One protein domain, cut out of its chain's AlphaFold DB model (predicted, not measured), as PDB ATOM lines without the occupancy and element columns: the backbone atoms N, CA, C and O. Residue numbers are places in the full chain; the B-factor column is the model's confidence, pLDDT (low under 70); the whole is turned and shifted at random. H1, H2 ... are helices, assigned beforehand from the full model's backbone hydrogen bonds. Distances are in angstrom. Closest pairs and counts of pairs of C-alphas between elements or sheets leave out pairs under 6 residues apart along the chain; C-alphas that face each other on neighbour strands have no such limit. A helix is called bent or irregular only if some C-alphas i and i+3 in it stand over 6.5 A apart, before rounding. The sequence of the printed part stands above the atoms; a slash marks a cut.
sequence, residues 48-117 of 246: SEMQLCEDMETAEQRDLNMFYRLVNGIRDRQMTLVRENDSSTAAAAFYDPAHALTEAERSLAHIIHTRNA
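AT A GLANCE: This is residues 48 to 117 of the 246 residues of the protein "Hypothetical protein" of Pseudo-nitzschia delicatissima (UniProt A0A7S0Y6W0). Two helices make an open L or V with no core: the long helix H1 is one arm, the shorter H2 is the other, and a long loop turns the corner between them. The arms meet only by way of that loop, and most of each sticks out free. The printed part has 70 residues with two named helices, H1 then H2, and no named strand; the class is all helix. It is extended, with a radius of gyration of the C-alphas of 20.4 A, and flat, spanning 58 by 45 by 14 A.

HOW THE PARTS SIT: H1, residues 48 to 85, and H2, residues 97 to 115, are apart, with no C-alpha of the one within 8 A of the other. Residues 48 to 77, which belong to H1, stand free. Residues 84 to 90 stand free too, and so do residues 96 to 117, of which 97 to 115 belong to H2. In both helices every O i to N i+4 pair is within hydrogen-bond range.

IN THESE COORDINATES: H1 begins at C-alpha 48, at (111.369, 162.980, 93.752), and ends at C-alpha 85, at (131.343, 154.613, 144.577), 55.2 A away. H2 begins at C-alpha 97, at (139.304, 165.944, 134.522), and ends at C-alpha 115, at (154.843, 156.084, 113.825), 27.7 A away. Neither helix is bent.

THE WHOLE: The two C-alphas farthest apart are those of Ser 48 and Thr 89, at 61.0 A. The C-alphas of the first and last printed residues, Ser 48 and Ala 117, are 53.9 A apart. The printed part has no cut. The link from H1 to H2, 11 residues, is long. The mean pLDDT of the printed part is 82.4; residues 85 to 102 and residue 117 are under 70.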
ATOM      1  N   SER A  48     110.192 163.711  93.265       95.69
ATOM      2  CA  SER A  48     111.369 162.980  93.752       95.69
ATOM      3  C   SER A  48     112.332 163.847  94.570       95.69
ATOM      4  O   SER A  48     112.980 163.349  95.482       95.69
ATOM      5  N   GLU A  49     112.459 165.136  94.245       96.50
ATOM      6  CA  GLU A  49     113.273 166.074  95.023       96.50
ATOM      7  C   GLU A  49     112.602 166.431  96.350       96.50
ATOM      8  O   GLU A  49     113.296 166.553  97.359       96.50
ATOM      9  N   MET A  50     111.272 166.583  96.372       96.06
ATOM     10  CA  MET A  50     110.533 166.792  97.621       96.06
ATOM     11  C   MET A  50     110.660 165.575  98.538       96.06
ATOM     12  O   MET A  50     111.056 165.731  99.690       96.06
ATOM     13  N   GLN A  51     110.456 164.372  97.997       97.56
ATOM     14  CA  GLN A  51     110.617 163.125  98.740       97.56
ATOM     15  C   GLN A  51     112.035 162.962  99.304       97.56
ATOM     16  O   GLN A  51     112.199 162.612 100.467       97.56
ATOM     17  N   LEU A  52     113.071 163.277  98.517       97.62
ATOM     18  CA  LEU A  52     114.451 163.224  99.001       97.62
ATOM     19  C   LEU A  52     114.690 164.182 100.182       97.62
ATOM     20  O   LEU A  52     115.436 163.841 101.098       97.62
ATOM     21  N   CYS A  53     114.072 165.368 100.172       97.25
ATOM     22  CA  CYS A  53     114.177 166.306 101.291       97.25
ATOM     23  C   CYS A  53     113.540 165.730 102.564       97.25
ATOM     24  O   CYS A  53     114.153 165.797 103.627       97.25
ATOM     25  N   GLU A  54     112.353 165.132 102.446       98.00
ATOM     26  CA  GLU A  54     111.641 164.503 103.568       98.00
ATOM     27  C   GLU A  54     112.403 163.290 104.127       98.00
ATOM     28  O   GLU A  54     112.535 163.127 105.344       98.00
ATOM     29  N   ASP A  55     112.957 162.455 103.245       98.38
ATOM     30  CA  ASP A  55     113.762 161.293 103.625       98.38
ATOM     31  C   ASP A  55     115.033 161.710 104.379       98.38
ATOM     32  O   ASP A  55     115.402 161.079 105.375       98.38
ATOM     33  N   MET A  56     115.686 162.787 103.929       98.38
ATOM     34  CA  MET A  56     116.888 163.336 104.557       98.38
ATOM     35  C   MET A  56     116.585 163.899 105.948       98.38
ATOM     36  O   MET A  56     117.261 163.529 106.906       98.38
ATOM     37  N   GLU A  57     115.524 164.695 106.091       98.12
ATOM     38  CA  GLU A  57     115.073 165.208 107.393       98.12
ATOM     39  C   GLU A  57     114.727 164.058 108.360       98.12
ATOM     40  O   GLU A  57     115.137 164.041 109.524       98.12
ATOM     41  N   THR A  58     114.046 163.024 107.861       98.19
ATOM     42  CA  THR A  58     113.689 161.839 108.657       98.19
ATOM     43  C   THR A  58     114.916 161.019 109.072       98.19
ATOM     44  O   THR A  58     114.910 160.367 110.123       98.19
ATOM     45  N   ALA A  59     115.962 160.984 108.247       98.06
ATOM     46  CA  ALA A  59     117.228 160.340 108.588       98.06
ATOM     47  C   ALA A  59     117.972 161.129 109.675       98.06
ATOM     48  O   ALA A  59     118.336 160.547 110.697       98.06
ATOM     49  N   GLU A  60     118.096 162.449 109.520       98.12
ATOM     50  CA  GLU A  60     118.728 163.330 110.508       98.12
ATOM     51  C   GLU A  60     118.044 163.238 111.877       98.12
ATOM     52  O   GLU A  60     118.711 163.095 112.905       98.12
ATOM     53  N   GLN A  61     116.709 163.223 111.909       98.56
ATOM     54  CA  GLN A  61     115.957 163.079 113.155       98.56
ATOM     55  C   GLN A  61     116.231 161.734 113.849       98.56
ATOM     56  O   GLN A  61     116.314 161.659 115.082       98.56
ATOM     57  N   ARG A  62     116.380 160.648 113.079       98.50
ATOM     58  CA  ARG A  62     116.723 159.324 113.623       98.50
ATOM     59  C   ARG A  62     118.138 159.297 114.190       98.50
ATOM     60  O   ARG A  62     118.328 158.766 115.288       98.50
ATOM     61  N   ASP A  63     119.092 159.900 113.491       98.56
ATOM     62  CA  ASP A  63     120.480 159.999 113.941       98.56
ATOM     63  C   ASP A  63     120.589 160.839 115.219       98.56
ATOM     64  O   ASP A  63     121.238 160.428 116.185       98.56
ATOM     65  N   LEU A  64     119.865 161.958 115.287       97.88
ATOM     66  CA  LEU A  64     119.802 162.809 116.473       97.88
ATOM     67  C   LEU A  64     119.227 162.059 117.686       97.88
ATOM     68  O   LEU A  64     119.783 162.115 118.786       97.88
ATOM     69  N   ASN A  65     118.154 161.290 117.492       97.75
ATOM     70  CA  ASN A  65     117.584 160.450 118.545       97.75
ATOM     71  C   ASN A  65     118.572 159.373 119.025       97.75
ATOM     72  O   ASN A  65     118.675 159.111 120.228       97.75
ATOM     73  N   MET A  66     119.311 158.744 118.107       98.38
ATOM     74  CA  MET A  66     120.343 157.764 118.454       98.38
ATOM     75  C   MET A  66     121.467 158.408 119.273       98.38
ATOM     76  O   MET A  66     121.875 157.856 120.298       98.38
ATOM     77  N   PHE A  67     121.913 159.597 118.865       98.00
ATOM     78  CA  PHE A  67     122.914 160.377 119.582       98.00
ATOM     79  C   PHE A  67     122.466 160.690 121.014       98.00
ATOM     80  O   PHE A  67     123.204 160.403 121.958       98.00
ATOM     81  N   TYR A  68     121.237 161.179 121.211       97.56
ATOM     82  CA  TYR A  68     120.716 161.456 122.553       97.56
ATOM     83  C   TYR A  68     120.655 160.208 123.432       97.56
ATOM     84  O   TYR A  68     121.052 160.264 124.596       97.56
ATOM     85  N   ARG A  69     120.211 159.067 122.888       96.56
ATOM     86  CA  ARG A  69     120.198 157.796 123.632       96.56
ATOM     87  C   ARG A  69     121.601 157.376 124.058       96.56
ATOM     88  O   ARG A  69     121.776 156.911 125.183       96.56
ATOM     89  N   LEU A  70     122.594 157.550 123.188       97.50
ATOM     90  CA  LEU A  70     123.981 157.214 123.494       97.50
ATOM     91  C   LEU A  70     124.559 158.135 124.574       97.50
ATOM     92  O   LEU A  70     125.093 157.645 125.568       97.50
ATOM     93  N   VAL A  71     124.428 159.451 124.398       95.81
ATOM     94  CA  VAL A  71     124.974 160.457 125.320       95.81
ATOM     95  C   VAL A  71     124.325 160.352 126.693       95.81
ATOM     96  O   VAL A  71     125.033 160.284 127.698       95.81
ATOM     97  N   ASN A  72     122.994 160.279 126.747       95.12
ATOM     98  CA  ASN A  72     122.282 160.136 128.012       95.12
ATOM     99  C   ASN A  72     122.598 158.782 128.658       95.12
ATOM    100  O   ASN A  72     122.931 158.746 129.832       95.12
ATOM    101  N   GLY A  73     122.644 157.691 127.887       94.19
ATOM    102  CA  GLY A  73     123.015 156.381 128.424       94.19
ATOM    103  C   GLY A  73     124.439 156.322 128.992       94.19
ATOM    104  O   GLY A  73     124.677 155.603 129.962       94.19
ATOM    105  N   ILE A  74     125.401 157.057 128.421       92.00
ATOM    106  CA  ILE A  74     126.747 157.197 129.001       92.00
ATOM    107  C   ILE A  74     126.679 158.015 130.292       92.00
ATOM    108  O   ILE A  74     127.203 157.559 131.306       92.00
ATOM    109  N   ARG A  75     126.008 159.172 130.272       92.19
ATOM    110  CA  ARG A  75     125.846 160.040 131.445       92.19
ATOM    111  C   ARG A  75     125.200 159.296 132.614       92.19
ATOM    112  O   ARG A  75     125.705 159.374 133.728       92.19
ATOM    113  N   ASP A  76     124.133 158.547 132.366       91.31
ATOM    114  CA  ASP A  76     123.409 157.815 133.405       91.31
ATOM    115  C   ASP A  76     124.299 156.741 134.034       91.31
ATOM    116  O   ASP A  76     124.385 156.645 135.255       91.31
ATOM    117  N   ARG A  77     125.051 155.984 133.219       89.94
ATOM    118  CA  ARG A  77     126.035 155.016 133.734       89.94
ATOM    119  C   ARG A  77     127.116 155.693 134.569       89.94
ATOM    120  O   ARG A  77     127.489 155.167 135.609       89.94
ATOM    121  N   GLN A  78     127.611 156.842 134.120       86.31
ATOM    122  CA  GLN A  78     128.600 157.623 134.856       86.31
ATOM    123  C   GLN A  78     128.050 158.091 136.209       86.31
ATOM    124  O   GLN A  78     128.715 157.901 137.221       86.31
ATOM    125  N   MET A  79     126.823 158.614 136.248       84.25
ATOM    126  CA  MET A  79     126.159 159.037 137.484       84.25
ATOM    127  C   MET A  79     125.901 157.871 138.442       84.25
ATOM    128  O   MET A  79     126.137 158.007 139.641       84.25
ATOM    129  N   THR A  80     125.460 156.717 137.932       86.44
ATOM    130  CA  THR A  80     125.280 155.503 138.743       86.44
ATOM    131  C   THR A  80     126.605 155.045 139.343       86.44
ATOM    132  O   THR A  80     126.669 154.806 140.544       86.44
ATOM    133  N   LEU A  81     127.677 154.999 138.545       83.00
ATOM    134  CA  LEU A  81     129.009 154.631 139.027       83.00
ATOM    135  C   LEU A  81     129.532 155.596 140.094       83.00
ATOM    136  O   LEU A  81     130.165 155.141 141.041       83.00
ATOM    137  N   VAL A  82     129.279 156.903 139.961       78.88
ATOM    138  CA  VAL A  82     129.636 157.900 140.985       78.88
ATOM    139  C   VAL A  82     128.877 157.612 142.279       78.88
ATOM    140  O   VAL A  82     129.495 157.398 143.315       78.88
ATOM    141  N   ARG A  83     127.548 157.484 142.200       83.50
ATOM    142  CA  ARG A  83     126.692 157.242 143.367       83.50
ATOM    143  C   ARG A  83     127.017 155.928 144.088       83.50
ATOM    144  O   ARG A  83     126.970 155.871 145.313       83.50
ATOM    145  N   GLU A  84     127.312 154.859 143.351       79.81
ATOM    146  CA  GLU A  84     127.705 153.569 143.936       79.81
ATOM    147  C   GLU A  84     129.094 153.634 144.587       79.81
ATOM    148  O   GLU A  84     129.346 152.960 145.587       79.81
ATOM    149  N   ASN A  85     129.988 154.475 144.061       68.12
ATOM    150  CA  ASN A  85     131.343 154.613 144.577       68.12
ATOM    151  C   ASN A  85     131.534 155.697 145.645       68.12
ATOM    152  O   ASN A  85     132.609 155.734 146.234       68.12
ATOM    153  N   ASP A  86     130.537 156.512 145.989       59.25
ATOM    154  CA  ASP A  86     130.628 157.436 147.138       59.25
ATOM    155  C   ASP A  86     130.892 156.700 148.475       59.25
ATOM    156  O   ASP A  86     131.300 157.299 149.468       59.25
ATOM    157  N   SER A  87     130.733 155.371 148.498       60.97
ATOM    158  CA  SER A  87     131.131 154.501 149.617       60.97
ATOM    159  C   SER A  87     132.619 154.096 149.605       60.97
ATOM    160  O   SER A  87     133.096 153.479 150.555       60.97
ATOM    161  N   SER A  88     133.364 154.393 148.534       58.25
ATOM    162  CA  SER A  88     134.753 153.979 148.301       58.25
ATOM    163  C   SER A  88     135.605 155.164 147.834       58.25
ATOM    164  O   SER A  88     135.581 155.562 146.673       58.25
ATOM    165  N   THR A  89     136.455 155.676 148.724       59.38
ATOM    166  CA  THR A  89     137.406 156.797 148.532       59.38
ATOM    167  C   THR A  89     138.300 156.695 147.274       59.38
ATOM    168  O   THR A  89     138.927 157.670 146.878       59.38
ATOM    169  N   ALA A  90     138.352 155.540 146.604       56.59
ATOM    170  CA  ALA A  90     139.108 155.315 145.373       56.59
ATOM    171  C   ALA A  90     138.504 155.969 144.109       56.59
ATOM    172  O   ALA A  90     139.228 156.164 143.134       56.59
ATOM    173  N   ALA A  91     137.216 156.327 144.084       52.72
ATOM    174  CA  ALA A  91     136.577 156.834 142.861       52.72
ATOM    175  C   ALA A  91     136.820 158.317 142.560       52.72
ATOM    176  O   ALA A  91     136.763 158.710 141.395       52.72
ATOM    177  N   ALA A  92     137.194 159.119 143.561       56.72
ATOM    178  CA  ALA A  92     137.640 160.494 143.335       56.72
ATOM    179  C   ALA A  92     138.890 160.562 142.432       56.72
ATOM    180  O   ALA A  92     139.110 161.564 141.762       56.72
ATOM    181  N   ALA A  93     139.674 159.479 142.345       56.91
ATOM    182  CA  ALA A  93     140.840 159.402 141.466       56.91
ATOM    183  C   ALA A  93     140.495 159.150 139.983       56.91
ATOM    184  O   ALA A  93     141.328 159.410 139.119       56.91
ATOM    185  N   PHE A  94     139.290 158.654 139.665       54.84
ATOM    186  CA  PHE A  94     138.867 158.384 138.279       54.84
ATOM    187  C   PHE A  94     138.176 159.576 137.603       54.84
ATOM    188  O   PHE A  94     138.070 159.601 136.379       54.84
ATOM    189  N   TYR A  95     137.740 160.568 138.384       58.56
ATOM    190  CA  TYR A  95     137.136 161.814 137.907       58.56
ATOM    191  C   TYR A  95     137.974 163.027 138.300       58.56
ATOM    192  O   TYR A  95     137.445 164.046 138.732       58.56
ATOM    193  N   ASP A  96     139.287 162.943 138.114       57.03
ATOM    194  CA  ASP A  96     140.048 164.161 137.880       57.03
ATOM    195  C   ASP A  96     139.971 164.455 136.371       57.03
ATOM    196  O   ASP A  96     140.506 163.675 135.573       57.03
ATOM    197  N   PRO A  97     139.291 165.529 135.924       60.25
ATOM    198  CA  PRO A  97     139.304 165.944 134.522       60.25
ATOM    199  C   PRO A  97     140.729 166.087 133.962       60.25
ATOM    200  O   PRO A  97     140.940 165.891 132.763       60.25
ATOM    201  N   ALA A  98     141.724 166.350 134.821       58.91
ATOM    202  CA  ALA A  98     143.132 166.360 134.441       58.91
ATOM    203  C   ALA A  98     143.670 164.961 134.062       58.91
ATOM    204  O   ALA A  98     144.598 164.843 133.255       58.91
ATOM    205  N   HIS A  99     143.076 163.882 134.578       60.97
ATOM    206  CA  HIS A  99     143.497 162.511 134.289       60.97
ATOM    207  C   HIS A  99     142.993 162.000 132.926       60.97
ATOM    208  O   HIS A  99     143.702 161.274 132.224       60.97
ATOM    209  N   ALA A 100     141.797 162.417 132.499       60.53
ATOM    210  CA  ALA A 100     141.290 162.104 131.159       60.53
ATOM    211  C   ALA A 100     142.120 162.798 130.061       60.53
ATOM    212  O   ALA A 100     142.404 162.203 129.018       60.53
ATOM    213  N   LEU A 101     142.567 164.034 130.321       63.19
ATOM    214  CA  LEU A 101     143.478 164.764 129.435       63.19
ATOM    215  C   LEU A 101     144.842 164.068 129.338       63.19
ATOM    216  O   LEU A 101     145.338 163.853 128.232       63.19
ATOM    217  N   THR A 102     145.405 163.618 130.461       69.50
ATOM    218  CA  THR A 102     146.711 162.939 130.455       69.50
ATOM    219  C   THR A 102     146.686 161.560 129.794       69.50
ATOM    220  O   THR A 102     147.696 161.155 129.220       69.50
ATOM    221  N   GLU A 103     145.570 160.825 129.810       73.75
ATOM    222  CA  GLU A 103     145.464 159.554 129.079       73.75
ATOM    223  C   GLU A 103     145.372 159.766 127.560       73.75
ATOM    224  O   GLU A 103     146.071 159.089 126.797       73.75
ATOM    225  N   ALA A 104     144.577 160.746 127.116       74.38
ATOM    226  CA  ALA A 104     144.492 161.122 125.708       74.38
ATOM    227  C   ALA A 104     145.850 161.616 125.175       74.38
ATOM    228  O   ALA A 104     146.298 161.179 124.112       74.38
ATOM    229  N   GLU A 105     146.551 162.451 125.946       79.56
ATOM    230  CA  GLU A 105     147.908 162.910 125.631       79.56
ATOM    231  C   GLU A 105     148.915 161.755 125.599       79.56
ATOM    232  O   GLU A 105     149.727 161.667 124.675       79.56
ATOM    233  N   ARG A 106     148.840 160.816 126.552       82.25
ATOM    234  CA  ARG A 106     149.707 159.629 126.593       82.25
ATOM    235  C   ARG A 106     149.484 158.717 125.384       82.25
ATOM    236  O   ARG A 106     150.453 158.223 124.806       82.25
ATOM    237  N   SER A 107     148.230 158.516 124.978       82.81
ATOM    238  CA  SER A 107     147.873 157.747 123.780       82.81
ATOM    239  C   SER A 107     148.394 158.417 122.504       82.81
ATOM    240  O   SER A 107     149.049 157.774 121.680       82.81
ATOM    241  N   LEU A 108     148.205 159.736 122.371       88.69
ATOM    242  CA  LEU A 108     148.705 160.501 121.229       88.69
ATOM    243  C   LEU A 108     150.239 160.470 121.148       88.69
ATOM    244  O   LEU A 108     150.794 160.207 120.078       88.69
ATOM    245  N   ALA A 109     150.924 160.665 122.276       85.25
ATOM    246  CA  ALA A 109     152.376 160.561 122.363       85.25
ATOM    247  C   ALA A 109     152.871 159.169 121.938       85.25
ATOM    248  O   ALA A 109     153.839 159.064 121.185       85.25
ATOM    249  N   HIS A 110     152.180 158.100 122.344       90.00
ATOM    250  CA  HIS A 110     152.508 156.732 121.939       90.00
ATOM    251  C   HIS A 110     152.366 156.516 120.423       90.00
ATOM    252  O   HIS A 110     153.241 155.918 119.793       90.00
ATOM    253  N   ILE A 111     151.302 157.042 119.809       86.06
ATOM    254  CA  ILE A 111     151.089 156.973 118.355       86.06
ATOM    255  C   ILE A 111     152.194 157.732 117.611       86.06
ATOM    256  O   ILE A 111     152.762 157.208 116.655       86.06
ATOM    257  N   ILE A 112     152.534 158.945 118.051       86.88
ATOM    258  CA  ILE A 112     153.610 159.743 117.443       86.88
ATOM    259  C   ILE A 112     154.942 159.001 117.564       86.88
ATOM    260  O   ILE A 112     155.682 158.905 116.588       86.88
ATOM    261  N   HIS A 113     155.228 158.430 118.733       87.12
ATOM    262  CA  HIS A 113     156.480 157.729 118.986       87.12
ATOM    263  C   HIS A 113     156.617 156.446 118.157       87.12
ATOM    264  O   HIS A 113     157.671 156.189 117.588       87.12
ATOM    265  N   THR A 114     155.548 155.660 118.030       82.06
ATOM    266  CA  THR A 114     155.557 154.417 117.242       82.06
ATOM    267  C   THR A 114     155.540 154.665 115.734       82.06
ATOM    268  O   THR A 114     156.122 153.881 114.987       82.06
ATOM    269  N   ARG A 115     154.919 155.756 115.262       78.50
ATOM    270  CA  ARG A 115     154.843 156.084 113.825       78.50
ATOM    271  C   ARG A 115     156.047 156.866 113.311       78.50
ATOM    272  O   ARG A 115     156.417 156.680 112.157       78.50
ATOM    273  N   ASN A 116     156.660 157.697 114.153       76.06
ATOM    274  CA  ASN A 116     157.871 158.450 113.819       76.06
ATOM    275  C   ASN A 116     159.138 157.813 114.393       76.06
ATOM    276  O   ASN A 116     160.192 158.451 114.371       76.06
ATOM    277  N   ALA A 117     159.060 156.575 114.898       64.81
ATOM    278  CA  ALA A 117     160.250 155.811 115.225       64.81
ATOM    279  C   ALA A 117     161.132 155.800 113.967       64.81
ATOM    280  O   ALA A 117     160.660 155.349 112.915       64.81
TER     281      ALA A 117